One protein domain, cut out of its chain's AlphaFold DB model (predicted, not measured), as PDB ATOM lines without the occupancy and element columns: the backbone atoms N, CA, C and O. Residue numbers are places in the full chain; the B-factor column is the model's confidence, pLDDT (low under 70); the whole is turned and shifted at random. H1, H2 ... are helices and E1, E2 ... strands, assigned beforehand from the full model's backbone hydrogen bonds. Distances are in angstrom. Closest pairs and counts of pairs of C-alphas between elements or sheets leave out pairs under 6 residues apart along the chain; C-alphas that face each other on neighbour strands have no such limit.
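What this domain is: This is residues 8 to 173 of the 174 residues of an uncharacterized protein of Verrucomicrobia subdivision 3 bacterium (UniProt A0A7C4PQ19). A large, curled sheet of seven strands and a smaller sheet, E8 to E10, stand partly face to face with their strands crossed, and H1 packs on both. H2 covers the same face of the larger sheet as H1, and H3 lies beyond H2, off both sheets. The printed part has 166 residues with ten named strands, then three named helices; the strongly twisted larger sheet runs E3 E2 E1 E4 E5 E6 E7 and is mixed, the smaller E8 E9 E10 and antiparallel. The class is mixed, helices and strands; the whole is compact, with a radius of gyration of the C-alphas of 15.8 A and spans of 47 by 39 by 31 A.

How they stand to each other: E1, residues 8 to 12, E2, residues 19 to 23, and E3, residues 34 to 36, form a meander, each strand the antiparallel neighbour of the one before; within hydrogen-bond range are N 10 and O 20, 2.8 A, and N 35 and O 21, 2.9 A. E4, residues 47 to 54, is parallel to E1, with N 11 and O 47 at 2.9 A, and bends by 52 degrees at residue 51. E4 and E5, residues 60 to 68, E6, residues 73 to 77, and E7, residues 80 to 83, form a second meander, with N 50 and O 64 at 2.8 A, N 65 and O 76 at 2.9 A, and N 75 and O 82 at 2.9 A. E8, residues 90 to 97, E9, residues 100 to 107, and E10, residues 110 to 118, form a third, with N 92 and O 104 at 3.0 A and N 103 and O 115 at 2.9 A. The sheets form a sandwich, two sheets face to face, their strands at 48 degrees. H1, residues 132 to 140, is on the smaller sheet over E8 at a height of 6.1 A, the closest C-alphas being those of Ala 91 and Ala 136, 4.5 A; it is also on the larger, over E5 and E6, at 10.6 A. H2, residues 142 to 156, is on the same face of the larger sheet as H1, making two layers, helices on one face of a sheet; its height is 7.5 A, and it runs across the strands, at 73 degrees to E5 on the local plane. H1 and H2 touch only at the corner, the closest C-alphas being those of Leu 138 and Ala 144, 5.0 A. H3, residues 164 to 171, is close to H2 but not clearly touching, the closest C-alphas being those of Arg 147 and Leu 170, 6.2 A. In H1, H2 and H3 every O i to N i+4 pair is within hydrogen-bond range.

Where its parts are: E1 begins at C-alpha 8, (-8.530, 10.738, -21.154). From first to last C-alpha E5 measures 25.5 A, E10 24.1 A and H2 21.1 A. H3 ends at C-alpha 171, (-6.360, 39.048, -22.982).

The domain as a whole: The C-alphas of Val 57 and Glu 165, the two farthest apart, are 48.5 A apart. The printed part has no cut; the link E10 to H1 is long, with 13 residues. The pLDDT is under 70 at residues 30 to 31, 38 to 43 and 121 to 128.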
ATOM      1  N   LEU A   8      -8.037   9.366 -21.211       87.44
ATOM      2  CA  LEU A   8      -8.530  10.738 -21.154       87.44
ATOM      3  C   LEU A   8      -9.689  10.844 -20.166       87.44
ATOM      4  O   LEU A   8     -10.545   9.965 -20.107       87.44
ATOM      5  N   CYS A   9      -9.734  11.942 -19.420       89.19
ATOM      6  CA  CYS A   9     -10.890  12.365 -18.646       89.19
ATOM      7  C   CYS A   9     -11.583  13.494 -19.412       89.19
ATOM      8  O   CYS A   9     -11.025  14.579 -19.575       89.19
ATOM      9  N   LEU A  10     -12.803  13.261 -19.879       90.56
ATOM     10  CA  LEU A  10     -13.579  14.242 -20.633       90.56
ATOM     11  C   LEU A  10     -14.803  14.671 -19.830       90.56
ATOM     12  O   LEU A  10     -15.457  13.850 -19.189       90.56
ATOM     13  N   GLU A  11     -15.091  15.965 -19.851       90.56
ATOM     14  CA  GLU A  11     -16.311  16.537 -19.283       90.56
ATOM     15  C   GLU A  11     -17.475  16.311 -20.249       90.56
ATOM     16  O   GLU A  11     -17.302  16.420 -21.467       90.56
ATOM     17  N   ASP A  12     -18.654  15.971 -19.732       88.94
ATOM     18  CA  ASP A  12     -19.845  15.916 -20.573       88.94
ATOM     19  C   ASP A  12     -20.202  17.329 -21.046       88.94
ATOM     20  O   ASP A  12     -20.298  18.263 -20.252       88.94
ATOM     21  N   TYR A  13     -20.380  17.498 -22.353       89.44
ATOM     22  CA  TYR A  13     -20.645  18.805 -22.945       89.44
ATOM     23  C   TYR A  13     -21.993  19.394 -22.512       89.44
ATOM     24  O   TYR A  13     -22.129  20.613 -22.461       89.44
ATOM     25  N   ALA A  14     -22.980  18.541 -22.222       83.88
ATOM     26  CA  ALA A  14     -24.312  18.955 -21.788       83.88
ATOM     27  C   ALA A  14     -24.413  19.113 -20.261       83.88
ATOM     28  O   ALA A  14     -25.305  19.795 -19.765       83.88
ATOM     29  N   ASP A  15     -23.520  18.469 -19.504       84.44
ATOM     30  CA  ASP A  15     -23.574  18.431 -18.045       84.44
ATOM     31  C   ASP A  15     -22.168  18.466 -17.438       84.44
ATOM     32  O   ASP A  15     -21.522  17.438 -17.241       84.44
ATOM     33  N   ALA A  16     -21.715  19.662 -17.059       80.75
ATOM     34  CA  ALA A  16     -20.384  19.871 -16.487       80.75
ATOM     35  C   ALA A  16     -20.129  19.102 -15.170       80.75
ATOM     36  O   ALA A  16     -18.986  19.009 -14.713       80.75
ATOM     37  N   THR A  17     -21.169  18.545 -14.534       81.94
ATOM     38  CA  THR A  17     -21.012  17.692 -13.347       81.94
ATOM     39  C   THR A  17     -20.622  16.255 -13.702       81.94
ATOM     40  O   THR A  17     -20.042  15.552 -12.870       81.94
ATOM     41  N   LYS A  18     -20.889  15.821 -14.940       84.31
ATOM     42  CA  LYS A  18     -20.583  14.479 -15.435       84.31
ATOM     43  C   LYS A  18     -19.225  14.440 -16.122       84.31
ATOM     44  O   LYS A  18     -18.837  15.333 -16.874       84.31
ATOM     45  N   ARG A  19     -18.497  13.352 -15.874       87.38
ATOM     46  CA  ARG A  19     -17.187  13.092 -16.475       87.38
ATOM     47  C   ARG A  19     -17.081  11.645 -16.927       87.38
ATOM     48  O   ARG A  19     -17.661  10.742 -16.322       87.38
ATOM     49  N   TRP A  20     -16.276  11.444 -17.960       88.06
ATOM     50  CA  TRP A  20     -16.100  10.177 -18.648       88.06
ATOM     51  C   TRP A  20     -14.616   9.851 -18.767       88.06
ATOM     52  O   TRP A  20     -13.822  10.701 -19.172       88.06
ATOM     53  N   LEU A  21     -14.244   8.616 -18.438       88.56
ATOM     54  CA  LEU A  21     -12.947   8.069 -18.817       88.56
ATOM     55  C   LEU A  21     -13.064   7.407 -20.183       88.56
ATOM     56  O   LEU A  21     -13.967   6.596 -20.397       88.56
ATOM     57  N   VAL A  22     -12.145   7.748 -21.080       87.38
ATOM     58  CA  VAL A  22     -12.090   7.209 -22.440       87.38
ATOM     59  C   VAL A  22     -10.662   6.788 -22.744       87.38
ATOM     60  O   VAL A  22      -9.731   7.579 -22.585       87.38
ATOM     61  N   GLU A  23     -10.466   5.549 -23.181       86.44
ATOM     62  CA  GLU A  23      -9.151   5.108 -23.648       86.44
ATOM     63  C   GLU A  23      -8.832   5.782 -24.981       86.44
ATOM     64  O   GLU A  23      -9.642   5.717 -25.912       86.44
ATOM     65  N   LEU A  24      -7.660   6.420 -25.091       80.69
ATOM     66  CA  LEU A  24      -7.277   7.160 -26.297       80.69
ATOM     67  C   LEU A  24      -7.311   6.278 -27.553       80.69
ATOM     68  O   LEU A  24      -7.764   6.734 -28.597       80.69
ATOM     69  N   ASP A  25      -6.909   5.014 -27.440       80.44
ATOM     70  CA  ASP A  25      -6.896   4.072 -28.569       80.44
ATOM     71  C   ASP A  25      -8.313   3.670 -29.011       80.44
ATOM     72  O   ASP A  25      -8.535   3.286 -30.160       80.44
ATOM     73  N   SER A  26      -9.295   3.808 -28.116       81.12
ATOM     74  CA  SER A  26     -10.696   3.494 -28.387       81.12
ATOM     75  C   SER A  26     -11.496   4.694 -28.890       81.12
ATOM     76  O   SER A  26     -12.541   4.491 -29.497       81.12
ATOM     77  N   ILE A  27     -11.032   5.935 -28.675       81.00
ATOM     78  CA  ILE A  27     -11.847   7.156 -28.847       81.00
ATOM     79  C   ILE A  27     -12.358   7.360 -30.277       81.00
ATOM     80  O   ILE A  27     -13.374   8.017 -30.496       81.00
ATOM     81  N   ALA A  28     -11.652   6.790 -31.252       72.81
ATOM     82  CA  ALA A  28     -12.037   6.824 -32.650       72.81
ATOM     83  C   ALA A  28     -13.107   5.778 -32.992       72.81
ATOM     84  O   ALA A  28     -13.740   5.897 -34.027       72.81
ATOM     85  N   LEU A  29     -13.333   4.749 -32.175       76.81
ATOM     86  CA  LEU A  29     -14.245   3.659 -32.515       76.81
ATOM     87  C   LEU A  29     -15.698   4.154 -32.649       76.81
ATOM     88  O   LEU A  29     -16.100   5.106 -31.984       76.81
ATOM     89  N   PRO A  30     -16.543   3.494 -33.467       64.50
ATOM     90  CA  PRO A  30     -17.963   3.845 -33.575       64.50
ATOM     91  C   PRO A  30     -18.713   3.793 -32.237       64.50
ATOM     92  O   PRO A  30     -19.699   4.505 -32.048       64.50
ATOM     93  N   LYS A  31     -18.244   2.938 -31.322       69.69
ATOM     94  CA  LYS A  31     -18.703   2.801 -29.940       69.69
ATOM     95  C   LYS A  31     -17.467   2.662 -29.044       69.69
ATOM     96  O   LYS A  31     -17.061   1.532 -28.785       69.69
ATOM     97  N   PRO A  32     -16.818   3.771 -28.657       70.94
ATOM     98  CA  PRO A  32     -15.704   3.697 -27.723       70.94
ATOM     99  C   PRO A  32     -16.222   3.198 -26.371       70.94
ATOM    100  O   PRO A  32     -17.363   3.489 -25.992       70.94
ATOM    101  N   GLU A  33     -15.393   2.465 -25.636       74.94
ATOM    102  CA  GLU A  33     -15.705   2.155 -24.247       74.94
ATOM    103  C   GLU A  33     -15.538   3.434 -23.422       74.94
ATOM    104  O   GLU A  33     -14.455   4.012 -23.342       74.94
ATOM    105  N   VAL A  34     -16.642   3.904 -22.840       80.69
ATOM    106  CA  VAL A  34     -16.628   5.019 -21.895       80.69
ATOM    107  C   VAL A  34     -16.980   4.501 -20.514       80.69
ATOM    108  O   VAL A  34     -17.938   3.745 -20.345       80.69
ATOM    109  N   THR A  35     -16.220   4.922 -19.510       84.19
ATOM    110  CA  THR A  35     -16.530   4.604 -18.116       84.19
ATOM    111  C   THR A  35     -17.026   5.870 -17.422       84.19
ATOM    112  O   THR A  35     -16.267   6.845 -17.352       84.19
ATOM    113  N   PRO A  36     -18.277   5.907 -16.924       82.00
ATOM    114  CA  PRO A  36     -18.756   7.044 -16.147       82.00
ATOM    115  C   PRO A  36     -17.964   7.155 -14.842       82.00
ATOM    116  O   PRO A  36     -17.741   6.162 -14.148       82.00
ATOM    117  N   LEU A  37     -17.564   8.372 -14.479       78.62
ATOM    118  CA  LEU A  37     -16.981   8.646 -13.167       78.62
ATOM    119  C   LEU A  37     -18.117   8.895 -12.172       78.62
ATOM    120  O   LEU A  37     -18.776   9.929 -12.207       78.62
ATOM    121  N   SER A  38     -18.357   7.918 -11.298       59.47
ATOM    122  CA  SER A  38     -19.454   7.901 -10.315       59.47
ATOM    123  C   SER A  38     -19.246   8.819  -9.101       59.47
ATOM    124  O   SER A  38     -20.133   8.959  -8.264       59.47
ATOM    125  N   VAL A  39     -18.085   9.461  -9.006       55.41
ATOM    126  CA  VAL A  39     -17.706  10.436  -7.973       55.41
ATOM    127  C   VAL A  39     -17.278  11.704  -8.720       55.41
ATOM    128  O   VAL A  39     -16.792  11.552  -9.847       55.41
ATOM    129  N   PRO A  40     -17.380  12.935  -8.167       48.62
ATOM    130  CA  PRO A  40     -16.618  14.070  -8.689       48.62
ATOM    131  C   PRO A  40     -15.128  13.718  -8.606       48.62
ATOM    132  O   PRO A  40     -14.455  13.936  -7.603       48.62
ATOM    133  N   ALA A  41     -14.633  13.035  -9.631       45.31
ATOM    134  CA  ALA A  41     -13.331  12.423  -9.600       45.31
ATOM    135  C   ALA A  41     -12.285  13.522  -9.708       45.31
ATOM    136  O   ALA A  41     -12.351  14.385 -10.583       45.31
ATOM    137  N   SER A  42     -11.292  13.428  -8.834       51.12
ATOM    138  CA  SER A  42     -10.095  14.261  -8.689       51.12
ATOM    139  C   SER A  42      -9.222  14.412  -9.943       51.12
ATOM    140  O   SER A  42      -8.141  14.992  -9.869       51.12
ATOM    141  N   ARG A  43      -9.649  13.881 -11.096       64.38
ATOM    142  CA  ARG A  43      -8.968  14.057 -12.374       64.38
ATOM    143  C   ARG A  43      -9.545  15.253 -13.099       64.38
ATOM    144  O   ARG A  43     -10.753  15.351 -13.318       64.38
ATOM    145  N   ASN A  44      -8.652  16.157 -13.463       83.44
ATOM    146  CA  ASN A  44      -9.038  17.338 -14.193       83.44
ATOM    147  C   ASN A  44      -9.275  16.991 -15.665       83.44
ATOM    148  O   ASN A  44      -8.459  16.273 -16.249       83.44
ATOM    149  N   PRO A  45     -10.377  17.469 -16.258       88.31
ATOM    150  CA  PRO A  45     -10.718  17.089 -17.614       88.31
ATOM    151  C   PRO A  45      -9.748  17.709 -18.631       88.31
ATOM    152  O   PRO A  45      -9.169  18.770 -18.388       88.31
ATOM    153  N   GLN A  46      -9.588  17.044 -19.775       90.81
ATOM    154  CA  GLN A  46      -8.746  17.484 -20.898       90.81
ATOM    155  C   GLN A  46      -9.558  17.919 -22.129       90.81
ATOM    156  O   GLN A  46      -9.014  18.099 -23.220       90.81
ATOM    157  N   GLY A  47     -10.872  18.054 -21.979       92.69
ATOM    158  CA  GLY A  47     -11.767  18.442 -23.055       92.69
ATOM    159  C   GLY A  47     -13.210  18.059 -22.780       92.69
ATOM    160  O   GLY A  47     -13.584  17.720 -21.654       92.69
ATOM    161  N   PHE A  48     -13.995  18.077 -23.849       93.12
ATOM    162  CA  PHE A  48     -15.415  17.766 -23.843       93.12
ATOM    163  C   PHE A  48     -15.715  16.481 -24.608       93.12
ATOM    164  O   PHE A  48     -15.059  16.157 -25.602       93.12
ATOM    165  N   LEU A  49     -16.775  15.809 -24.183       90.62
ATOM    166  CA  LEU A  49     -17.377  14.661 -24.839       90.62
ATOM    167  C   LEU A  49     -18.874  14.883 -24.997       90.62
ATOM    168  O   LEU A  49     -19.519  15.481 -24.142       90.62
ATOM    169  N   SER A  50     -19.443  14.345 -26.068       88.81
ATOM    170  CA  SER A  50     -20.882  14.258 -26.209       88.81
ATOM    171  C   SER A  50     -21.326  13.082 -27.067       88.81
ATOM    172  O   SER A  50     -20.753  12.813 -28.122       88.81
ATOM    173  N   PHE A  51     -22.422  12.441 -26.666       84.38
ATOM    174  CA  PHE A  51     -23.120  11.469 -27.505       84.38
ATOM    175  C   PHE A  51     -24.083  12.170 -28.461       84.38
ATOM    176  O   PHE A  51     -24.839  13.062 -28.066       84.38
ATOM    177  N   ARG A  52     -24.033  11.793 -29.739       81.12
ATOM    178  CA  ARG A  52     -24.868  12.370 -30.795       81.12
ATOM    179  C   ARG A  52     -25.420  11.297 -31.705       81.12
ATOM    180  O   ARG A  52     -24.698  10.404 -32.136       81.12
ATOM    181  N   THR A  53     -26.680  11.454 -32.082       82.31
ATOM    182  CA  THR A  53     -27.271  10.693 -33.176       82.31
ATOM    183  C   THR A  53     -27.042  11.438 -34.484       82.31
ATOM    184  O   THR A  53     -27.596  12.512 -34.717       82.31
ATOM    185  N   LEU A  54     -26.225  10.868 -35.363       85.56
ATOM    186  CA  LEU A  54     -25.997  11.406 -36.701       85.56
ATOM    187  C   LEU A  54     -26.894  10.711 -37.725       85.56
ATOM    188  O   LEU A  54     -27.270   9.553 -37.564       85.56
ATOM    189  N   GLY A  55     -27.201  11.412 -38.811       86.50
ATOM    190  CA  GLY A  55     -28.086  10.951 -39.874       86.50
ATOM    191  C   GLY A  55     -29.537  11.368 -39.642       86.50
ATOM    192  O   GLY A  55     -30.094  11.213 -38.559       86.50
ATOM    193  N   LEU A  56     -30.180  11.883 -40.691       85.69
ATOM    194  CA  LEU A  56     -31.583  12.301 -40.609       85.69
ATOM    195  C   LEU A  56     -32.557  11.119 -40.716       85.69
ATOM    196  O   LEU A  56     -33.602  11.138 -40.066       85.69
ATOM    197  N   VAL A  57     -32.182  10.100 -41.499       83.00
ATOM    198  CA  VAL A  57     -32.978   8.890 -41.778       83.00
ATOM    199  C   VAL A  57     -32.317   7.656 -41.160       83.00
ATOM    200  O   VAL A  57     -32.865   7.046 -40.248       83.00
ATOM    201  N   LYS A  58     -31.102   7.311 -41.608       80.69
ATOM    202  CA  LYS A  58     -30.305   6.218 -41.035       80.69
ATOM    203  C   LYS A  58     -29.515   6.742 -39.839       80.69
ATOM    204  O   LYS A  58     -28.366   7.151 -39.980       80.69
ATOM    205  N   ARG A  59     -30.194   6.792 -38.694       79.38
ATOM    206  CA  ARG A  59     -29.664   7.290 -37.423       79.38
ATOM    207  C   ARG A  59     -28.584   6.358 -36.879       79.38
ATOM    208  O   ARG A  59     -28.814   5.157 -36.767       79.38
ATOM    209  N   PHE A  60     -27.431   6.908 -36.522       78.00
ATOM    210  CA  PHE A  60     -26.365   6.179 -35.845       78.00
ATOM    211  C   PHE A  60     -25.842   6.993 -34.665       78.00
ATOM    212  O   PHE A  60     -25.470   8.157 -34.813       78.00
ATOM    213  N   GLY A  61     -25.838   6.373 -33.487       79.06
ATOM    214  CA  GLY A  61     -25.223   6.949 -32.298       79.06
ATOM    215  C   GLY A  61     -23.710   6.989 -32.470       79.06
ATOM    216  O   GLY A  61     -23.103   6.005 -32.890       79.06
ATOM    217  N   THR A  62     -23.110   8.130 -32.166       81.69
ATOM    218  CA  THR A  62     -21.670   8.338 -32.213       81.69
ATOM    219  C   THR A  62     -21.223   9.156 -31.017       81.69
ATOM    220  O   THR A  62     -21.970   9.980 -30.485       81.69
ATOM    221  N   LEU A  63     -19.980   8.939 -30.620       86.31
ATOM    222  CA  LEU A  63     -19.292   9.808 -29.692       86.31
ATOM    223  C   LEU A  63     -18.591  10.918 -30.473       86.31
ATOM    224  O   LEU A  63     -17.955  10.673 -31.499       86.31
ATOM    225  N   VAL A  64     -18.724  12.139 -29.971       90.69
ATOM    226  CA  VAL A  64     -18.003  13.314 -30.447       90.69
ATOM    227  C   VAL A  64     -17.185  13.843 -29.281       90.69
ATOM    228  O   VAL A  64     -17.749  14.158 -28.238       90.69
ATOM    229  N   ALA A  65     -15.871  13.946 -29.438       93.12
ATOM    230  CA  ALA A  65     -14.994  14.475 -28.400       93.12
ATOM    231  C   ALA A  65     -14.061  15.545 -28.959       93.12
ATOM    232  O   ALA A  65     -13.461  15.355 -30.012       93.12
ATOM    233  N   VAL A  66     -13.919  16.649 -28.227       95.06
ATOM    234  CA  VAL A  66     -12.969  17.730 -28.510       95.06
ATOM    235  C   VAL A  66     -12.029  17.831 -27.322       95.06
ATOM    236  O   VAL A  66     -12.468  18.185 -26.230       95.06
ATOM    237  N   PHE A  67     -10.755  17.500 -27.505       93.56
ATOM    238  CA  PHE A  67      -9.828  17.324 -26.386       93.56
ATOM    239  C   PHE A  67      -8.391  17.679 -26.749       93.56
ATOM    240  O   PHE A  67      -8.036  17.782 -27.922       93.56
ATOM    241  N   THR A  68      -7.553  17.842 -25.728       91.12
ATOM    242  CA  THR A  68      -6.114  18.049 -25.881       91.12
ATOM    243  C   THR A  68      -5.299  17.020 -25.102       91.12
ATOM    244  O   THR A  68      -5.704  16.552 -24.043       91.12
ATOM    245  N   ASP A  69      -4.129  16.667 -25.630       83.69
ATOM    246  CA  ASP A  69      -3.086  15.906 -24.927       83.69
ATOM    247  C   ASP A  69      -1.949  16.810 -24.406       83.69
ATOM    248  O   ASP A  69      -0.847  16.344 -24.117       83.69
ATOM    249  N   GLY A  70      -2.194  18.120 -24.322       84.00
ATOM    250  CA  GLY A  70      -1.203  19.129 -23.956       84.00
ATOM    251  C   GLY A  70      -0.448  19.715 -25.147       84.00
ATOM    252  O   GLY A  70       0.076  20.825 -25.044       84.00
ATOM    253  N   LYS A  71      -0.401  19.009 -26.286       86.94
ATOM    254  CA  LYS A  71       0.341  19.433 -27.487       86.94
ATOM    255  C   LYS A  71      -0.550  19.630 -28.703       86.94
ATOM    256  O   LYS A  71      -0.291  20.521 -29.502       86.94
ATOM    257  N   THR A  72      -1.577  18.804 -28.843       91.00
ATOM    258  CA  THR A  72      -2.507  18.820 -29.975       91.00
ATOM    259  C   THR A  72      -3.919  19.148 -29.510       91.00
ATOM    260  O   THR A  72      -4.260  18.911 -28.351       91.00
ATOM    261  N   LEU A  73      -4.742  19.685 -30.411       94.56
ATOM    262  CA  LEU A  73      -6.183  19.850 -30.224       94.56
ATOM    263  C   LEU A  73      -6.877  18.912 -31.203       94.56
ATOM    264  O   LEU A  73      -6.757  19.089 -32.410       94.56
ATOM    265  N   LYS A  74      -7.587  17.912 -30.696       94.88
ATOM    266  CA  LYS A  74      -8.155  16.831 -31.499       94.88
ATOM    267  C   LYS A  74      -9.676  16.849 -31.456       94.88
ATOM    268  O   LYS A  74     -10.277  17.140 -30.423       94.88
ATOM    269  N   LEU A  75     -10.281  16.477 -32.579       95.25
ATOM    270  CA  LEU A  75     -11.680  16.077 -32.684       95.25
ATOM    271  C   LEU A  75     -11.740  14.578 -32.974       95.25
ATOM    272  O   LEU A  75     -11.263  14.156 -34.022       95.25
ATOM    273  N   ALA A  76     -12.364  13.793 -32.102       93.12
ATOM    274  CA  ALA A  76     -12.745  12.415 -32.398       93.12
ATOM    275  C   ALA A  76     -14.240  12.339 -32.727       93.12
ATOM    276  O   ALA A  76     -15.068  12.903 -32.010       93.12
ATOM    277  N   LEU A  77     -14.575  11.690 -33.841       90.75
ATOM    278  CA  LEU A  77     -15.922  11.663 -34.408       90.75
ATOM    279  C   LEU A  77     -16.060  10.499 -35.396       90.75
ATOM    280  O   LEU A  77     -15.342  10.437 -36.394       90.75
ATOM    281  N   ALA A  78     -17.032   9.614 -35.152       85.25
ATOM    282  CA  ALA A  78     -17.500   8.599 -36.100       85.25
ATOM    283  C   ALA A  78     -16.387   7.798 -36.808       85.25
ATOM    284  O   ALA A  78     -16.354   7.753 -38.038       85.25
ATOM    285  N   GLY A  79     -15.468   7.173 -36.070       85.31
ATOM    286  CA  GLY A  79     -14.373   6.409 -36.687       85.31
ATOM    287  C   GLY A  79     -13.053   7.173 -36.796       85.31
ATOM    288  O   GLY A  79     -12.020   6.555 -37.027       85.31
ATOM    289  N   ASN A  80     -13.080   8.504 -36.693       89.69
ATOM    290  CA  ASN A  80     -11.992   9.358 -37.162       89.69
ATOM    291  C   ASN A  80     -11.466  10.273 -36.057       89.69
ATOM    292  O   ASN A  80     -12.218  10.686 -35.174       89.69
ATOM    293  N   VAL A  81     -10.185  10.631 -36.160       92.69
ATOM    294  CA  VAL A  81      -9.536  11.650 -35.328       92.69
ATOM    295  C   VAL A  81      -8.934  12.705 -36.244       92.69
ATOM    296  O   VAL A  81      -8.155  12.383 -37.138       92.69
ATOM    297  N   PHE A  82      -9.287  13.962 -36.008       94.38
ATOM    298  CA  PHE A  82      -8.825  15.110 -36.777       94.38
ATOM    299  C   PHE A  82      -7.992  16.028 -35.888       94.38
ATOM    300  O   PHE A  82      -8.397  16.331 -34.765       94.38
ATOM    301  N   ASP A  83      -6.854  16.494 -36.399       94.62
ATOM    302  CA  ASP A  83      -6.089  17.573 -35.775       94.62
ATOM    303  C   ASP A  83      -6.723  18.924 -36.133       94.62
ATOM    304  O   ASP A  83      -6.836  19.288 -37.306       94.62
ATOM    305  N   LEU A  84      -7.172  19.650 -35.112       95.19
ATOM    306  CA  LEU A  84      -7.757  20.979 -35.244       95.19
ATOM    307  C   LEU A  84      -6.706  22.095 -35.148       95.19
ATOM    308  O   LEU A  84      -7.023  23.229 -35.510       95.19
ATOM    309  N   LEU A  85      -5.481  21.816 -34.677       92.94
ATOM    310  CA  LEU A  85      -4.373  22.779 -34.748       92.94
ATOM    311  C   LEU A  85      -3.816  22.913 -36.165       92.94
ATOM    312  O   LEU A  85      -3.180  23.921 -36.459       92.94
ATOM    313  N   ASP A  86      -4.113  21.970 -37.062       91.69
ATOM    314  CA  ASP A  86      -3.851  22.131 -38.490       91.69
ATOM    315  C   ASP A  86      -4.451  23.468 -38.981       91.69
ATOM    316  O   ASP A  86      -5.648  23.748 -38.831       91.69
ATOM    317  N   GLY A  87      -3.605  24.330 -39.553       87.75
ATOM    318  CA  GLY A  87      -3.999  25.650 -40.054       87.75
ATOM    319  C   GLY A  87      -5.013  25.591 -41.202       87.75
ATOM    320  O   GLY A  87      -5.705  26.578 -41.467       87.75
ATOM    321  N   SER A  88      -5.133  24.434 -41.859       93.56
ATOM    322  CA  SER A  88      -6.095  24.163 -42.923       93.56
ATOM    323  C   SER A  88      -7.453  23.660 -42.419       93.56
ATOM    324  O   SER A  88      -8.400  23.609 -43.206       93.56
ATOM    325  N   ALA A  89      -7.570  23.298 -41.134       95.56
ATOM    326  CA  ALA A  89      -8.808  22.789 -40.563       95.56
ATOM    327  C   ALA A  89      -9.870  23.896 -40.486       95.56
ATOM    328  O   ALA A  89      -9.683  24.916 -39.815       95.56
ATOM    329  N   ARG A  90     -11.005  23.680 -41.154       96.75
ATOM    330  CA  ARG A  90     -12.166  24.579 -41.145       96.75
ATOM    331  C   ARG A  90     -13.431  23.772 -40.934       96.75
ATOM    332  O   ARG A  90     -13.720  22.857 -41.695       96.75
ATOM    333  N   ALA A  91     -14.200  24.118 -39.917       97.38
ATOM    334  CA  ALA A  91     -15.478  23.498 -39.638       97.38
ATOM    335  C   ALA A  91     -16.592  24.536 -39.648       97.38
ATOM    336  O   ALA A  91     -16.429  25.673 -39.209       97.38
ATOM    337  N   TYR A  92     -17.756  24.125 -40.123       96.31
ATOM    338  CA  TYR A  92     -18.940  24.964 -40.121       96.31
ATOM    339  C   TYR A  92     -20.198  24.121 -39.962       96.31
ATOM    340  O   TYR A  92     -20.244  22.923 -40.263       96.31
ATOM    341  N   THR A  93     -21.241  24.780 -39.468       94.06
ATOM    342  CA  THR A  93     -22.581  24.208 -39.376       94.06
ATOM    343  C   THR A  93     -23.524  24.983 -40.286       94.06
ATOM    344  O   THR A  93     -23.371  26.186 -40.479       94.06
ATOM    345  N   LYS A  94     -24.492  24.287 -40.877       94.06
ATOM    346  CA  LYS A  94     -25.527  24.888 -41.723       94.06
ATOM    347  C   LYS A  94     -26.886  24.345 -41.314       94.06
ATOM    348  O   LYS A  94     -27.057  23.131 -41.259       94.06
ATOM    349  N   THR A  95     -27.849  25.221 -41.059       92.00
ATOM    350  CA  THR A  95     -29.245  24.828 -40.819       92.00
ATOM    351  C   THR A  95     -29.845  24.244 -42.098       92.00
ATOM    352  O   THR A  95     -29.724  24.846 -43.166       92.00
ATOM    353  N   LEU A  96     -30.471  23.070 -41.998       90.44
ATOM    354  CA  LEU A  96     -31.130  22.403 -43.128       90.44
ATOM    355  C   LEU A  96     -32.643  22.649 -43.114       90.44
ATOM    356  O   LEU A  96     -33.224  22.997 -44.135       90.44
ATOM    357  N   PHE A  97     -33.262  22.472 -41.949       85.12
ATOM    358  CA  PHE A  97     -34.682  22.698 -41.663       85.12
ATOM    359  C   PHE A  97     -34.844  22.851 -40.135       85.12
ATOM    360  O   PHE A  97     -33.854  22.678 -39.413       85.12
ATOM    361  N   PRO A  98     -36.034  23.199 -39.607       82.00
ATOM    362  CA  PRO A  98     -36.227  23.322 -38.164       82.00
ATOM    363  C   PRO A  98     -35.733  22.069 -37.422       82.00
ATOM    364  O   PRO A  98     -36.112  20.954 -37.770       82.00
ATOM    365  N   PHE A  99     -34.863  22.255 -36.427       83.19
ATOM    366  CA  PHE A  99     -34.251  21.190 -35.608       83.19
ATOM    367  C   PHE A  99     -33.177  20.310 -36.277       83.19
ATOM    368  O   PHE A  99     -32.638  19.419 -35.618       83.19
ATOM    369  N   ALA A 100     -32.773  20.583 -37.526       88.06
ATOM    370  CA  ALA A 100     -31.661  19.874 -38.164       88.06
ATOM    371  C   ALA A 100     -30.587  20.782 -38.756       88.06
ATOM    372  O   ALA A 100     -30.850  21.825 -39.365       88.06
ATOM    373  N   LYS A 101     -29.348  20.312 -38.634       91.88
ATOM    374  CA  LYS A 101     -28.150  20.955 -39.164       91.88
ATOM    375  C   LYS A 101     -27.324  19.949 -39.963       91.88
ATOM    376  O   LYS A 101     -27.438  18.736 -39.792       91.88
ATOM    377  N   SER A 102     -26.453  20.458 -40.822       94.62
ATOM    378  CA  SER A 102     -25.293  19.725 -41.314       94.62
ATOM    379  C   SER A 102     -24.034  20.257 -40.656       94.62
ATOM    380  O   SER A 102     -23.876  21.472 -40.547       94.62
ATOM    381  N   PHE A 103     -23.131  19.361 -40.283       95.75
ATOM    382  CA  PHE A 103     -21.766  19.680 -39.889       95.75
ATOM    383  C   PHE A 103     -20.834  19.292 -41.033       95.75
ATOM    384  O   PHE A 103     -21.025  18.262 -41.686       95.75
ATOM    385  N   THR A 104     -19.855  20.137 -41.321       97.81
ATOM    386  CA  THR A 104     -18.812  19.858 -42.309       97.81
ATOM    387  C   THR A 104     -17.474  20.272 -41.720       97.81
ATOM    388  O   THR A 104     -17.367  21.364 -41.168       97.81
ATOM    389  N   LEU A 105     -16.491  19.382 -41.829       97.62
ATOM    390  CA  LEU A 105     -15.090  19.621 -41.521       97.62
ATOM    391  C   LEU A 105     -14.290  19.474 -42.812       97.62
ATOM    392  O   LEU A 105     -14.350  18.441 -43.485       97.62
ATOM    393  N   GLU A 106     -13.524  20.502 -43.126       97.75
ATOM    394  CA  GLU A 106     -12.570  20.548 -44.218       97.75
ATOM    395  C   GLU A 106     -11.148  20.542 -43.662       97.75
ATOM    396  O   GLU A 106     -10.871  21.157 -42.632       97.75
ATOM    397  N   GLN A 107     -10.251  19.851 -44.359       95.75
ATOM    398  CA  GLN A 107      -8.807  19.896 -44.147       95.75
ATOM    399  C   GLN A 107      -8.134  19.962 -45.513       95.75
ATOM    400  O   GLN A 107      -8.536  19.269 -46.452       95.75
ATOM    401  N   ASN A 108      -7.121  20.813 -45.645       94.50
ATOM    402  CA  ASN A 108      -6.391  21.019 -46.898       94.50
ATOM    403  C   ASN A 108      -7.314  21.327 -48.099       94.50
ATOM    404  O   ASN A 108      -7.103  20.833 -49.208       94.50
ATOM    405  N   GLY A 109      -8.382  22.101 -47.864       93.12
ATOM    406  CA  GLY A 109      -9.367  22.482 -48.887       93.12
ATOM    407  C   GLY A 109     -10.272  21.345 -49.378       93.12
ATOM    408  O   GLY A 109     -10.957  21.502 -50.388       93.12
ATOM    409  N   LYS A 110     -10.277  20.190 -48.703       95.88
ATOM    410  CA  LYS A 110     -11.131  19.038 -49.024       95.88
ATOM    411  C   LYS A 110     -12.038  18.710 -47.851       95.88
ATOM    412  O   LYS A 110     -11.629  18.816 -46.699       95.88
ATOM    413  N   VAL A 111     -13.250  18.246 -48.146       97.12
ATOM    414  CA  VAL A 111     -14.179  17.752 -47.120       97.12
ATOM    415  C   VAL A 111     -13.604  16.477 -46.505       97.12
ATOM    416  O   VAL A 111     -13.577  15.432 -47.153       97.12
ATOM    417  N   ALA A 112     -13.157  16.576 -45.255       95.56
ATOM    418  CA  ALA A 112     -12.653  15.461 -44.464       95.56
ATOM    419  C   ALA A 112     -13.804  14.698 -43.794       95.56
ATOM    420  O   ALA A 112     -13.781  13.472 -43.706       95.56
ATOM    421  N   PHE A 113     -14.846  15.417 -43.361       95.25
ATOM    422  CA  PHE A 113     -16.046  14.816 -42.789       95.25
ATOM    423  C   PHE A 113     -17.287  15.665 -43.058       95.25
ATOM    424  O   PHE A 113     -17.249  16.895 -42.995       95.25
ATOM    425  N   ARG A 114     -18.422  15.006 -43.305       95.19
ATOM    426  CA  ARG A 114     -19.722  15.666 -43.419       95.19
ATOM    427  C   ARG A 114     -20.829  14.771 -42.890       95.19
ATOM    428  O   ARG A 114     -20.933  13.610 -43.277       95.19
ATOM    429  N   CYS A 115     -21.714  15.340 -42.082       93.25
ATOM    430  CA  CYS A 115     -22.935  14.670 -41.653       93.25
ATOM    431  C   CYS A 115     -24.111  15.648 -41.599       93.25
ATOM    432  O   CYS A 115     -23.938  16.863 -41.508       93.25
ATOM    433  N   SER A 116     -25.320  15.101 -41.659       92.69
ATOM    434  CA  SER A 116     -26.553  15.805 -41.297       92.69
ATOM    435  C   SER A 116     -27.103  15.172 -40.029       92.69
ATOM    436  O   SER A 116     -27.022  13.953 -39.890       92.69
ATOM    437  N   TYR A 117     -27.631  15.967 -39.108       89.50
ATOM    438  CA  TYR A 117     -28.070  15.497 -37.796       89.50
ATOM    439  C   TYR A 117     -29.208  16.359 -37.251       89.50
ATOM    440  O   TYR A 117     -29.395  17.513 -37.649       89.50
ATOM    441  N   TRP A 118     -29.964  15.769 -36.332       85.50
ATOM    442  CA  TRP A 118     -30.932  16.477 -35.506       85.50
ATOM    443  C   TRP A 118     -30.173  17.105 -34.334       85.50
ATOM    444  O   TRP A 118     -29.490  16.385 -33.611       85.50
ATOM    445  N   PHE A 119     -30.220  18.432 -34.178       80.44
ATOM    446  CA  PHE A 119     -29.489  19.114 -33.093       80.44
ATOM    447  C   PHE A 119     -30.298  19.203 -31.796       80.44
ATOM    448  O   PHE A 119     -29.727  19.449 -30.742       80.44
ATOM    449  N   ALA A 120     -31.610  19.005 -31.890       71.06
ATOM    450  CA  ALA A 120     -32.498  18.778 -30.765       71.06
ATOM    451  C   ALA A 120     -33.134  17.401 -30.973       71.06
ATOM    452  O   ALA A 120     -33.778  17.161 -32.002       71.06
ATOM    453  N   GLU A 121     -32.919  16.480 -30.038       59.66
ATOM    454  CA  GLU A 121     -33.764  15.291 -29.958       59.66
ATOM    455  C   GLU A 121     -35.089  15.691 -29.292       59.66
ATOM    456  O   GLU A 121     -35.150  16.674 -28.558       59.66
ATOM    457  N   ARG A 122     -36.177  14.986 -29.620       52.66
ATOM    458  CA  ARG A 122     -37.566  15.408 -29.351       52.66
ATOM    459  C   ARG A 122     -37.868  15.781 -27.889       52.66
ATOM    460  O   ARG A 122     -38.823  16.525 -27.685       52.66
ATOM    461  N   ASP A 123     -37.060  15.314 -26.938       47.72
ATOM    462  CA  ASP A 123     -37.280  15.474 -25.497       47.72
ATOM    463  C   ASP A 123     -36.242  16.376 -24.790       47.72
ATOM    464  O   ASP A 123     -36.451  16.726 -23.634       47.72
ATOM    465  N   ASP A 124     -35.193  16.841 -25.485       47.47
ATOM    466  CA  ASP A 124     -34.190  17.777 -24.949       47.47
ATOM    467  C   ASP A 124     -33.983  18.941 -25.929       47.47
ATOM    468  O   ASP A 124     -33.137  18.924 -26.825       47.47
ATOM    469  N   LEU A 125     -34.804  19.980 -25.759       42.88
ATOM    470  CA  LEU A 125     -34.851  21.173 -26.612       42.88
ATOM    471  C   LEU A 125     -33.702  22.168 -26.387       42.88
ATOM    472  O   LEU A 125     -33.718  23.242 -26.986       42.88
ATOM    473  N   TRP A 126     -32.717  21.861 -25.542       46.62
ATOM    474  CA  TRP A 126     -31.676  22.824 -25.191       46.62
ATOM    475  C   TRP A 126     -30.609  22.903 -26.298       46.62
ATOM    476  O   TRP A 126     -29.848  21.952 -26.484       46.62
ATOM    477  N   PRO A 127     -30.499  24.033 -27.033       53.34
ATOM    478  CA  PRO A 127     -29.524  24.206 -28.120       53.34
ATOM    479  C   PRO A 127     -28.068  24.145 -27.644       53.34
ATOM    480  O   PRO A 127     -27.149  24.025 -28.452       53.34
ATOM    481  N   GLU A 128     -27.872  24.271 -26.333       58.38
ATOM    482  CA  GLU A 128     -26.589  24.276 -25.633       58.38
ATOM    483  C   GLU A 128     -25.929  22.893 -25.655       58.38
ATOM    484  O   GLU A 128     -24.708  22.780 -25.611       58.38
ATOM    485  N   ASN A 129     -26.722  21.846 -25.891       72.25
ATOM    486  CA  ASN A 129     -26.254  20.482 -26.052       72.25
ATOM    487  C   ASN A 129     -25.782  20.210 -27.483       72.25
ATOM    488  O   ASN A 129     -25.913  19.088 -27.938       72.25
ATOM    489  N   ASP A 130     -25.240  21.161 -28.242       84.94
ATOM    490  CA  ASP A 130     -24.703  20.928 -29.594       84.94
ATOM    491  C   ASP A 130     -23.206  21.257 -29.631       84.94
ATOM    492  O   ASP A 130     -22.802  22.419 -29.623       84.94
ATOM    493  N   ILE A 131     -22.364  20.219 -29.663       90.12
ATOM    494  CA  ILE A 131     -20.901  20.364 -29.628       90.12
ATOM    495  C   ILE A 131     -20.318  20.841 -30.970       90.12
ATOM    496  O   ILE A 131     -19.220  21.394 -31.018       90.12
ATOM    497  N   PHE A 132     -21.031  20.686 -32.089       93.31
ATOM    498  CA  PHE A 132     -20.499  21.057 -33.406       93.31
ATOM    499  C   PHE A 132     -20.275  22.575 -33.585       93.31
ATOM    500  O   PHE A 132     -19.250  22.954 -34.159       93.31
ATOM    501  N   PRO A 133     -21.142  23.470 -33.071       91.56
ATOM    502  CA  PRO A 133     -20.856  24.901 -32.961       91.56
ATOM    503  C   PRO A 133     -19.581  25.264 -32.184       91.56
ATOM    504  O   PRO A 133     -18.958  26.283 -32.491       91.56
ATOM    505  N   LEU A 134     -19.173  24.474 -31.180       92.50
ATOM    506  CA  LEU A 134     -17.869  24.661 -30.531       92.50
ATOM    507  C   LEU A 134     -16.743  24.400 -31.536       92.50
ATOM    508  O   LEU A 134     -15.888  25.262 -31.711       92.50
ATOM    509  N   VAL A 135     -16.777  23.265 -32.239       95.06
ATOM    510  CA  VAL A 135     -15.761  22.919 -33.252       95.06
ATOM    511  C   VAL A 135     -15.672  23.996 -34.333       95.06
ATOM    512  O   VAL A 135     -14.578  24.449 -34.665       95.06
ATOM    513  N   ALA A 136     -16.819  24.459 -34.842       95.25
ATOM    514  CA  ALA A 136     -16.868  25.530 -35.833       95.25
ATOM    515  C   ALA A 136     -16.161  26.801 -35.335       95.25
ATOM    516  O   ALA A 136     -15.277  27.309 -36.020       95.25
ATOM    517  N   ARG A 137     -16.460  27.257 -34.108       93.88
ATOM    518  CA  ARG A 137     -15.779  28.412 -33.491       93.88
ATOM    519  C   ARG A 137     -14.276  28.203 -33.333       93.88
ATOM    520  O   ARG A 137     -13.516  29.104 -33.663       93.88
ATOM    521  N   LEU A 138     -13.845  27.032 -32.861       94.25
ATOM    522  CA  LEU A 138     -12.420  26.734 -32.675       94.25
ATOM    523  C   LEU A 138     -11.652  26.809 -33.996       94.25
ATOM    524  O   LEU A 138     -10.550  27.334 -34.039       94.25
ATOM    525  N   THR A 139     -12.236  26.316 -35.085       95.31
ATOM    526  CA  THR A 139     -11.576  26.318 -36.401       95.31
ATOM    527  C   THR A 139     -11.728  27.622 -37.189       95.31
ATOM    528  O   THR A 139     -11.044  27.792 -38.200       95.31
ATOM    529  N   ALA A 140     -12.606  28.533 -36.761       92.50
ATOM    530  CA  ALA A 140     -12.832  29.812 -37.434       92.50
ATOM    531  C   ALA A 140     -11.659  30.782 -37.238       92.50
ATOM    532  O   ALA A 140     -11.304  31.515 -38.158       92.50
ATOM    533  N   GLU A 141     -11.034  30.756 -36.058       90.25
ATOM    534  CA  GLU A 141      -9.974  31.686 -35.679       90.25
ATOM    535  C   GLU A 141      -8.843  30.959 -34.954       90.25
ATOM    536  O   GLU A 141      -9.077  30.198 -34.017       90.25
ATOM    537  N   GLU A 142      -7.595  31.252 -35.321       89.00
ATOM    538  CA  GLU A 142      -6.429  30.652 -34.661       89.00
ATOM    539  C   GLU A 142      -6.384  30.990 -33.160       89.00
ATOM    540  O   GLU A 142      -6.084  30.142 -32.321       89.00
ATOM    541  N   LYS A 143      -6.820  32.205 -32.805       90.31
ATOM    542  CA  LYS A 143      -6.961  32.670 -31.419       90.31
ATOM    543  C   LYS A 143      -7.895  31.784 -30.595       90.31
ATOM    544  O   LYS A 143      -7.601  31.503 -29.434       90.31
ATOM    545  N   ALA A 144      -9.000  31.310 -31.176       91.06
ATOM    546  CA  ALA A 144      -9.938  30.435 -30.479       91.06
ATOM    547  C   ALA A 144      -9.286  29.092 -30.109       91.06
ATOM    548  O   ALA A 144      -9.475  28.611 -28.989       91.06
ATOM    549  N   LYS A 145      -8.451  28.535 -30.999       91.81
ATOM    550  CA  LYS A 145      -7.662  27.323 -30.723       91.81
ATOM    551  C   LYS A 145      -6.678  27.548 -29.580       91.81
ATOM    552  O   LYS A 145      -6.646  26.757 -28.639       91.81
ATOM    553  N   SER A 146      -5.907  28.638 -29.631       91.88
ATOM    554  CA  SER A 146      -4.909  28.954 -28.601       91.88
ATOM    555  C   SER A 146      -5.550  29.157 -27.229       91.88
ATOM    556  O   SER A 146      -5.056  28.624 -26.237       91.88
ATOM    557  N   ARG A 147      -6.683  29.870 -27.168       91.62
ATOM    558  CA  ARG A 147      -7.445  30.067 -25.925       91.62
ATOM    559  C   ARG A 147      -7.958  28.747 -25.362       91.62
ATOM    560  O   ARG A 147      -7.803  28.503 -24.169       91.62
ATOM    561  N   PHE A 148      -8.520  27.881 -26.209       92.31
ATOM    562  CA  PHE A 148      -8.979  26.560 -25.784       92.31
ATOM    563  C   PHE A 148      -7.833  25.727 -25.208       92.31
ATOM    564  O   PHE A 148      -7.961  25.217 -24.099       92.31
ATOM    565  N   MET A 149      -6.713  25.629 -25.930       93.56
ATOM    566  CA  MET A 149      -5.528  24.897 -25.477       93.56
ATOM    567  C   MET A 149      -5.032  25.416 -24.129       93.56
ATOM    568  O   MET A 149      -4.758  24.626 -23.235       93.56
ATOM    569  N   LEU A 150      -4.956  26.738 -23.960       91.81
ATOM    570  CA  LEU A 150      -4.479  27.347 -22.723       91.81
ATOM    571  C   LEU A 150      -5.383  27.004 -21.531       91.81
ATOM    572  O   LEU A 150      -4.895  26.506 -20.519       91.81
ATOM    573  N   VAL A 151      -6.697  27.210 -21.672       91.75
ATOM    574  CA  VAL A 151      -7.675  26.901 -20.618       91.75
ATOM    575  C   VAL A 151      -7.637  25.416 -20.269       91.75
ATOM    576  O   VAL A 151      -7.582  25.059 -19.096       91.75
ATOM    577  N   TRP A 152      -7.651  24.537 -21.270       90.44
ATOM    578  CA  TRP A 152      -7.742  23.101 -21.032       90.44
ATOM    579  C   TRP A 152      -6.448  22.469 -20.528       90.44
ATOM    580  O   TRP A 152      -6.519  21.534 -19.734       90.44
ATOM    581  N   ASN A 153      -5.287  23.008 -20.898       90.00
ATOM    582  CA  ASN A 153      -4.011  22.593 -20.320       90.00
ATOM    583  C   ASN A 153      -3.913  22.988 -18.840       90.00
ATOM    584  O   ASN A 153      -3.498  22.169 -18.018       90.00
ATOM    585  N   ASP A 154      -4.349  24.202 -18.486       89.31
ATOM    586  CA  ASP A 154      -4.402  24.657 -17.093       89.31
ATOM    587  C   ASP A 154      -5.399  23.824 -16.276       89.31
ATOM    588  O   ASP A 154      -5.049  23.355 -15.187       89.31
ATOM    589  N   ARG A 155      -6.602  23.551 -16.819       87.88
ATOM    590  CA  ARG A 155      -7.559  22.623 -16.188       87.88
ATOM    591  C   ARG A 155      -6.891  21.280 -15.964       87.88
ATOM    592  O   ARG A 155      -6.830  20.862 -14.819       87.88
ATOM    593  N   ALA A 156      -6.343  20.637 -16.998       84.56
ATOM    594  CA  ALA A 156      -5.705  19.322 -16.899       84.56
ATOM    595  C   ALA A 156      -4.615  19.266 -15.806       84.56
ATOM    596  O   ALA A 156      -4.509  18.273 -15.081       84.56
ATOM    597  N   ALA A 157      -3.862  20.355 -15.630       86.00
ATOM    598  CA  ALA A 157      -2.846  20.513 -14.588       86.00
ATOM    599  C   ALA A 157      -3.404  20.790 -13.173       86.00
ATOM    600  O   ALA A 157      -2.629  20.895 -12.223       86.00
ATOM    601  N   GLY A 158      -4.723  20.902 -13.007       86.50
ATOM    602  CA  GLY A 158      -5.392  21.165 -11.727       86.50
ATOM    603  C   GLY A 158      -5.353  22.620 -11.299       86.50
ATOM    604  O   GLY A 158      -5.449  22.914 -10.110       86.50
ATOM    605  N   GLN A 159      -5.169  23.526 -12.253       87.31
ATOM    606  CA  GLN A 159      -5.059  24.947 -11.981       87.31
ATOM    607  C   GLN A 159      -6.426  25.626 -12.077       87.31
ATOM    608  O   GLN A 159      -7.269  25.260 -12.897       87.31
ATOM    609  N   ASP A 160      -6.638  26.631 -11.227       84.56
ATOM    610  CA  ASP A 160      -7.836  27.463 -11.270       84.56
ATOM    611  C   ASP A 160      -7.834  28.318 -12.545       84.56
ATOM    612  O   ASP A 160      -6.944  29.146 -12.754       84.56
ATOM    613  N   VAL A 161      -8.839  28.118 -13.397       85.19
ATOM    614  CA  VAL A 161      -8.984  28.844 -14.666       85.19
ATOM    615  C   VAL A 161      -9.565  30.249 -14.516       85.19
ATOM    616  O   VAL A 161      -9.706  30.970 -15.502       85.19
ATOM    617  N   THR A 162      -9.895  30.658 -13.296       87.00
ATOM    618  CA  THR A 162     -10.347  32.019 -12.985       87.00
ATOM    619  C   THR A 162      -9.223  32.907 -12.448       87.00
ATOM    620  O   THR A 162      -9.437  34.091 -12.194       87.00
ATOM    621  N   ARG A 163      -8.002  32.368 -12.314       88.56
ATOM    622  CA  ARG A 163      -6.851  33.112 -11.790       88.56
ATOM    623  C   ARG A 163      -6.430  34.275 -12.710       88.56
ATOM    624  O   ARG A 163      -6.434  34.113 -13.939       88.56
ATOM    625  N   PRO A 164      -5.969  35.411 -12.152       90.38
ATOM    626  CA  PRO A 164      -5.575  36.583 -12.936       90.38
ATOM    627  C   PRO A 164      -4.505  36.303 -13.999       90.38
ATOM    628  O   PRO A 164      -4.554  36.870 -15.087       90.38
ATOM    629  N   GLU A 165      -3.550  35.407 -13.736       90.62
ATOM    630  CA  GLU A 165      -2.462  35.100 -14.672       90.62
ATOM    631  C   GLU A 165      -2.973  34.463 -15.966       90.62
ATOM    632  O   GLU A 165      -2.428  34.730 -17.038       90.62
ATOM    633  N   LEU A 166      -4.003  33.614 -15.879       89.38
ATOM    634  CA  LEU A 166      -4.615  33.012 -17.059       89.38
ATOM    635  C   LEU A 166      -5.440  34.052 -17.818       89.38
ATOM    636  O   LEU A 166      -5.308  34.151 -19.035       89.38
ATOM    637  N   LEU A 167      -6.239  34.851 -17.110       88.31
ATOM    638  CA  LEU A 167      -7.052  35.902 -17.724       88.31
ATOM    639  C   LEU A 167      -6.177  36.904 -18.490       88.31
ATOM    640  O   LEU A 167      -6.421  37.144 -19.668       88.31
ATOM    641  N   ASN A 168      -5.066  37.347 -17.895       89.69
ATOM    642  CA  ASN A 168      -4.088  38.208 -18.562       89.69
ATOM    643  C   ASN A 168      -3.510  37.556 -19.830       89.69
ATOM    644  O   ASN A 168      -3.378  38.208 -20.862       89.69
ATOM    645  N   LYS A 169      -3.173  36.257 -19.789       89.75
ATOM    646  CA  LYS A 169      -2.703  35.531 -20.984       89.75
ATOM    647  C   LYS A 169      -3.783  35.436 -22.065       89.75
ATOM    648  O   LYS A 169      -3.451  35.515 -23.243       89.75
ATOM    649  N   LEU A 170      -5.049  35.256 -21.691       88.94
ATOM    650  CA  LEU A 170      -6.176  35.219 -22.629       88.94
ATOM    651  C   LEU A 170      -6.437  36.593 -23.264       88.94
ATOM    652  O   LEU A 170      -6.759  36.653 -24.455       88.94
ATOM    653  N   ASP A 171      -6.242  37.670 -22.504       88.12
ATOM    654  CA  ASP A 171      -6.360  39.048 -22.982       88.12
ATOM    655  C   ASP A 171      -5.254  39.416 -23.973       88.12
ATOM    656  O   ASP A 171      -5.516  40.070 -24.977       88.12
ATOM    657  N   LEU A 172      -4.036  38.905 -23.779       87.62
ATOM    658  CA  LEU A 172      -2.947  39.054 -24.753       87.62
ATOM    659  C   LEU A 172      -3.206  38.316 -26.080       87.62
ATOM    660  O   LEU A 172      -2.519  38.569 -27.067       87.62
ATOM    661  N   LEU A 173      -4.185  37.404 -26.110       84.75
ATOM    662  CA  LEU A 173      -4.642  36.718 -27.320       84.75
ATOM    663  C   LEU A 173      -5.837  37.430 -27.994       84.75
ATOM    664  O   LEU A 173      -6.430  36.844 -28.903       84.75
TER     665      LEU A 173